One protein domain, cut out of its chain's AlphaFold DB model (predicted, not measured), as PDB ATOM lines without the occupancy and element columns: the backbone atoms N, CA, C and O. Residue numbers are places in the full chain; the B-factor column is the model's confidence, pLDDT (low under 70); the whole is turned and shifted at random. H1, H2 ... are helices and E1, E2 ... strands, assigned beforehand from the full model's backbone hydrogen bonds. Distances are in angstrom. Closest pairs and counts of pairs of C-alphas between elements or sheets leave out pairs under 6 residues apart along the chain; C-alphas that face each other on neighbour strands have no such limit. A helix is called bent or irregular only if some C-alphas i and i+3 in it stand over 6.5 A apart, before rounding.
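This is residues 257 to 297 of the 379 residues of the protein "B box-type domain-containing protein" of Echinostoma caproni (UniProt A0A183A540). Picture a crooked, flat T: a two-stranded hairpin, E1 and E2, with its turn makes the stem, and a short helix H1 on one side and a long helix H2 on the other make the two arms of the bar. The helices come near each other only where the bar meets the stem, and residues 285 to 297 of H2 stick out free, with no other part packed on them. The printed part has 41 residues with two named helices and two named strands, in the order H1, E1, E2, H2; the sheet has the order E1 - E2 and is antiparallel, and the class is mostly helix. The whole is loose, with a radius of gyration of the C-alphas of 12.7 A, and its C-alphas span 39 by 27 by 7 A.

Begin at the first printed residue with H1, residues 257 to 265; a tight link, Gly 266, takes you to E1, residues 267 to 269. Look next at E2, residues 277 to 279, which is the antiparallel neighbour of E1; the two form a hairpin, and their N-to-C directions stand at 137 degrees. The C-alphas of Phe 268 and Ile 278 face each other at 4.4 A. Look at the backbone atoms beside them: N 267 and O 279 are within hydrogen-bond range at 2.8 A, and so are N 277 and O 269 at 3.0 A. Between H1 and E2 you will find one pair of C-alphas within 8 A, those of Leu 265 and Ile 278, 7.8 A apart. Go on through the tight link at Thr 280 to H2, residues 281 to 297. H1 and H2 are close but not clearly touching; their closest C-alphas are those of Thr 263 and Glu 281, 6.2 A apart. Their lines stand at a steep tilt of 53 degrees and they run the same way, with their centres 22.3 A apart. E1 and H2 are apart, but only just: their closest C-alphas are 8.0 A from each other. In H1 and H2 every O i to N i+4 pair is within hydrogen-bond range.

Find C-alpha 257 at (180.952, 218.332, 168.507), where H1 begins; from there the helix runs 12.3 A, first to last C-alpha, to Leu 265. Then look for C-alpha 267 at (182.677, 204.247, 161.726), the first of E1, which reaches Gln 269 after 6.2 A. Seven residues, 270 to 276, lie between E1 and E2 in the short link of the hairpin, and C-alpha 277, the first of E2, is at (186.615, 199.716, 155.934). E2 runs from Arg 277 to Ile 279, 6.3 A from first to last C-alpha. H2 begins with Glu 281 and is 24.4 A long, ending with Ser 297, whose C-alpha is printed at (164.092, 196.067, 140.090). Neither helix is bent.

The two C-alphas farthest apart are the first and the last printed, those of Arg 257 and Ser 297, at 39.8 A; the outline is flat. Residues 285 to 297, which belong to H2, stand free. The printed part has no cut. The links from H1 to E1 and from E2 to H2 are tight, the link from E1 to E2 is short with 7 residues, and no link is long. Read the B-factor column for the model's confidence: the mean pLDDT of the printed part is 80.4, and it is under 70 at residue 273 and at residues 294 to 297. H1 has a mean pLDDT of 87, H2 one of 75.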
ATOM      1  N   ARG A 257     179.601 218.432 169.081       84.75
ATOM      2  CA  ARG A 257     180.952 218.332 168.507       84.75
ATOM      3  C   ARG A 257     181.325 216.886 168.197       84.75
ATOM      4  O   ARG A 257     181.839 216.580 167.121       84.75
ATOM      5  N   THR A 258     181.028 215.977 169.122       85.19
ATOM      6  CA  THR A 258     181.272 214.539 168.959       85.19
ATOM      7  C   THR A 258     180.470 213.988 167.783       85.19
ATOM      8  O   THR A 258     181.011 213.243 166.962       85.19
ATOM      9  N   ARG A 259     179.205 214.404 167.641       85.88
ATOM     10  CA  ARG A 259     178.368 214.020 166.497       85.88
ATOM     11  C   ARG A 259     178.960 214.510 165.174       85.88
ATOM     12  O   ARG A 259     179.090 213.711 164.250       85.88
ATOM     13  N   TYR A 260     179.385 215.775 165.101       88.44
ATOM     14  CA  TYR A 260     180.039 216.331 163.908       88.44
ATOM     15  C   TYR A 260     181.238 215.480 163.464       88.44
ATOM     16  O   TYR A 260     181.315 215.054 162.306       88.44
ATOM     17  N   TRP A 261     182.150 215.179 164.393       88.94
ATOM     18  CA  TRP A 261     183.347 214.401 164.082       88.94
ATOM     19  C   TRP A 261     183.026 212.959 163.691       88.94
ATOM     20  O   TRP A 261     183.623 212.457 162.740       88.94
ATOM     21  N   ARG A 262     182.050 212.300 164.330       86.44
ATOM     22  CA  ARG A 262     181.636 210.940 163.941       86.44
ATOM     23  C   ARG A 262     181.002 210.886 162.558       86.44
ATOM     24  O   ARG A 262     181.370 210.021 161.767       86.44
ATOM     25  N   THR A 263     180.111 211.820 162.225       86.12
ATOM     26  CA  THR A 263     179.506 211.881 160.886       86.12
ATOM     27  C   THR A 263     180.571 212.100 159.805       86.12
ATOM     28  O   THR A 263     180.446 211.578 158.696       86.12
ATOM     29  N   ARG A 264     181.638 212.846 160.121       85.88
ATOM     30  CA  ARG A 264     182.728 213.150 159.188       85.88
ATOM     31  C   ARG A 264     183.744 212.015 159.042       85.88
ATOM     32  O   ARG A 264     184.119 211.678 157.922       85.88
ATOM     33  N   LEU A 265     184.213 211.462 160.157       87.69
ATOM     34  CA  LEU A 265     185.226 210.405 160.182       87.69
ATOM     35  C   LEU A 265     184.646 209.043 159.802       87.69
ATOM     36  O   LEU A 265     185.372 208.202 159.278       87.69
ATOM     37  N   GLY A 266     183.349 208.843 160.027       86.81
ATOM     38  CA  GLY A 266     182.688 207.561 159.851       86.81
ATOM     39  C   GLY A 266     183.030 206.562 160.953       86.81
ATOM     40  O   GLY A 266     183.765 206.843 161.899       86.81
ATOM     41  N   LEU A 267     182.469 205.365 160.817       87.62
ATOM     42  CA  LEU A 267     182.677 204.247 161.726       87.62
ATOM     43  C   LEU A 267     183.479 203.157 161.019       87.62
ATOM     44  O   LEU A 267     183.297 202.889 159.828       87.62
ATOM     45  N   PHE A 268     184.379 202.516 161.760       88.88
ATOM     46  CA  PHE A 268     185.090 201.354 161.252       88.88
ATOM     47  C   PHE A 268     184.172 200.131 161.285       88.88
ATOM     48  O   PHE A 268     183.714 199.715 162.348       88.88
ATOM     49  N   GLN A 269     183.925 199.543 160.116       85.56
ATOM     50  CA  GLN A 269     183.200 198.290 159.982       85.56
ATOM     51  C   GLN A 269     184.200 197.150 159.737       85.56
ATOM     52  O   GLN A 269     184.850 197.133 158.683       85.56
ATOM     53  N   PRO A 270     184.332 196.190 160.672       84.88
ATOM     54  CA  PRO A 270     185.210 195.043 160.485       84.88
ATOM     55  C   PRO A 270     184.698 194.158 159.342       84.88
ATOM     56  O   PRO A 270     183.499 193.879 159.239       84.88
ATOM     57  N   GLY A 271     185.607 193.720 158.471       80.25
ATOM     58  CA  GLY A 271     185.292 192.767 157.409       80.25
ATOM     59  C   GLY A 271     185.360 191.325 157.919       80.25
ATOM     60  O   GLY A 271     186.101 191.010 158.845       80.25
ATOM     61  N   LYS A 272     184.560 190.429 157.326       70.75
ATOM     62  CA  LYS A 272     184.574 188.993 157.679       70.75
ATOM     63  C   LYS A 272     185.757 188.237 157.062       70.75
ATOM     64  O   LYS A 272     186.252 187.299 157.673       70.75
ATOM     65  N   LEU A 273     186.163 188.620 155.849       65.25
ATOM     66  CA  LEU A 273     187.271 188.018 155.088       65.25
ATOM     67  C   LEU A 273     188.347 189.046 154.685       65.25
ATOM     68  O   LEU A 273     189.448 188.658 154.315       65.25
ATOM     69  N   ASP A 274     188.040 190.340 154.814       75.00
ATOM     70  CA  ASP A 274     188.942 191.473 154.586       75.00
ATOM     71  C   ASP A 274     189.131 192.249 155.898       75.00
ATOM     72  O   ASP A 274     188.284 192.160 156.787       75.00
ATOM     73  N   PHE A 275     190.188 193.062 156.021       79.44
ATOM     74  CA  PHE A 275     190.478 193.829 157.247       79.44
ATOM     75  C   PHE A 275     189.316 194.743 157.684       79.44
ATOM     76  O   PHE A 275     189.116 194.969 158.873       79.44
ATOM     77  N   GLY A 276     188.509 195.222 156.736       86.75
ATOM     78  CA  GLY A 276     187.377 196.114 156.979       86.75
ATOM     79  C   GLY A 276     187.546 197.461 156.289       86.75
ATOM     80  O   GLY A 276     188.487 197.678 155.523       86.75
ATOM     81  N   ARG A 277     186.610 198.376 156.536       86.25
ATOM     82  CA  ARG A 277     186.615 199.716 155.934       86.25
ATOM     83  C   ARG A 277     185.985 200.749 156.856       86.25
ATOM     84  O   ARG A 277     185.208 200.416 157.743       86.25
ATOM     85  N   ILE A 278     186.315 202.012 156.618       87.00
ATOM     86  CA  ILE A 278     185.679 203.156 157.276       87.00
ATOM     87  C   ILE A 278     184.506 203.609 156.411       87.00
ATOM     88  O   ILE A 278     184.708 203.864 155.219       87.00
ATOM     89  N   ILE A 279     183.319 203.696 157.011       85.56
ATOM     90  CA  ILE A 279     182.062 204.039 156.339       85.56
ATOM     91  C   ILE A 279     181.411 205.206 157.067       85.56
ATOM     92  O   ILE A 279     181.208 205.165 158.280       85.56
ATOM     93  N   THR A 280     181.057 206.241 156.321       85.69
ATOM     94  CA  THR A 280     180.257 207.356 156.834       85.69
ATOM     95  C   THR A 280     178.765 207.021 156.807       85.69
ATOM     96  O   THR A 280     178.305 206.233 155.983       85.69
ATOM     97  N   GLU A 281     177.966 207.656 157.664       81.44
ATOM     98  CA  GLU A 281     176.504 207.456 157.682       81.44
ATOM     99  C   GLU A 281     175.858 207.747 156.317       81.44
ATOM    100  O   GLU A 281     174.925 207.061 155.903       81.44
ATOM    101  N   LYS A 282     176.400 208.725 155.579       81.06
ATOM    102  CA  LYS A 282     175.954 209.065 154.221       81.06
ATOM    103  C   LYS A 282     176.238 207.945 153.223       81.06
ATOM    104  O   LYS A 282     175.374 207.629 152.411       81.06
ATOM    105  N   GLU A 283     177.424 207.345 153.284       82.06
ATOM    106  CA  GLU A 283     177.780 206.200 152.438       82.06
ATOM    107  C   GLU A 283     176.923 204.979 152.783       82.06
ATOM    108  O   GLU A 283     176.417 204.319 151.880       82.06
ATOM    109  N   LEU A 284     176.677 204.723 154.071       83.19
ATOM    110  CA  LEU A 284     175.825 203.620 154.518       83.19
ATOM    111  C   LEU A 284     174.368 203.797 154.062       83.19
ATOM    112  O   LEU A 284     173.749 202.850 153.577       83.19
ATOM    113  N   ALA A 285     173.831 205.016 154.149       81.31
ATOM    114  CA  ALA A 285     172.507 205.341 153.627       81.31
ATOM    115  C   ALA A 285     172.443 205.194 152.096       81.31
ATOM    116  O   ALA A 285     171.483 204.629 151.571       81.31
ATOM    117  N   ALA A 286     173.472 205.646 151.373       81.06
ATOM    118  CA  ALA A 286     173.557 205.486 149.923       81.06
ATOM    119  C   ALA A 286     173.622 204.006 149.508       81.06
ATOM    120  O   ALA A 286     172.953 203.606 148.556       81.06
ATOM    121  N   GLU A 287     174.367 203.175 150.243       83.81
ATOM    122  CA  GLU A 287     174.416 201.727 150.026       83.81
ATOM    123  C   GLU A 287     173.065 201.062 150.316       83.81
ATOM    124  O   GLU A 287     172.618 200.236 149.522       83.81
ATOM    125  N   ALA A 288     172.371 201.453 151.389       82.69
ATOM    126  CA  ALA A 288     171.035 200.946 151.700       82.69
ATOM    127  C   ALA A 288     170.009 201.305 150.610       82.69
ATOM    128  O   ALA A 288     169.200 200.461 150.222       82.69
ATOM    129  N   ILE A 289     170.072 202.525 150.065       81.75
ATOM    130  CA  ILE A 289     169.233 202.958 148.936       81.75
ATOM    131  C   ILE A 289     169.578 202.162 147.673       81.75
ATOM    132  O   ILE A 289     168.678 201.677 146.983       81.75
ATOM    133  N   ALA A 290     170.867 201.980 147.371       79.31
ATOM    134  CA  ALA A 290     171.307 201.192 146.226       79.31
ATOM    135  C   ALA A 290     170.853 199.725 146.342       79.31
ATOM    136  O   ALA A 290     170.338 199.161 145.378       79.31
ATOM    137  N   GLU A 291     170.963 199.121 147.522       82.38
ATOM    138  CA  GLU A 291     170.504 197.759 147.798       82.38
ATOM    139  C   GLU A 291     168.974 197.639 147.691       82.38
ATOM    140  O   GLU A 291     168.462 196.721 147.045       82.38
ATOM    141  N   ALA A 292     168.226 198.601 148.237       74.81
ATOM    142  CA  ALA A 292     166.773 198.660 148.084       74.81
ATOM    143  C   ALA A 292     166.363 198.787 146.606       74.81
ATOM    144  O   ALA A 292     165.453 198.091 146.156       74.81
ATOM    145  N   SER A 293     167.072 199.603 145.819       71.62
ATOM    146  CA  SER A 293     166.797 199.770 144.386       71.62
ATOM    147  C   SER A 293     167.032 198.486 143.578       71.62
ATOM    148  O   SER A 293     166.252 198.176 142.673       71.62
ATOM    149  N   ARG A 294     168.033 197.674 143.954       68.56
ATOM    150  CA  ARG A 294     168.255 196.351 143.347       68.56
ATOM    151  C   ARG A 294     167.079 195.418 143.617       68.56
ATOM    152  O   ARG A 294     166.584 194.799 142.677       68.56
ATOM    153  N   ARG A 295     166.578 195.382 144.856       58.28
ATOM    154  CA  ARG A 295     165.427 194.542 145.247       58.28
ATOM    155  C   ARG A 295     164.113 194.966 144.586       58.28
ATOM    156  O   ARG A 295     163.291 194.113 144.263       58.28
ATOM    157  N   VAL A 296     163.919 196.261 144.334       55.44
ATOM    158  CA  VAL A 296     162.723 196.766 143.636       55.44
ATOM    159  C   VAL A 296     162.766 196.428 142.139       55.44
ATOM    160  O   VAL A 296     161.739 196.068 141.565       55.44
ATOM    161  N   SER A 297     163.947 196.434 141.510       51.16
ATOM    162  CA  SER A 297     164.092 196.067 140.090       51.16
ATOM    163  C   SER A 297     163.788 194.591 139.784       51.16
ATOM    164  O   SER A 297     163.389 194.262 138.670       51.16
TER     165      SER A 297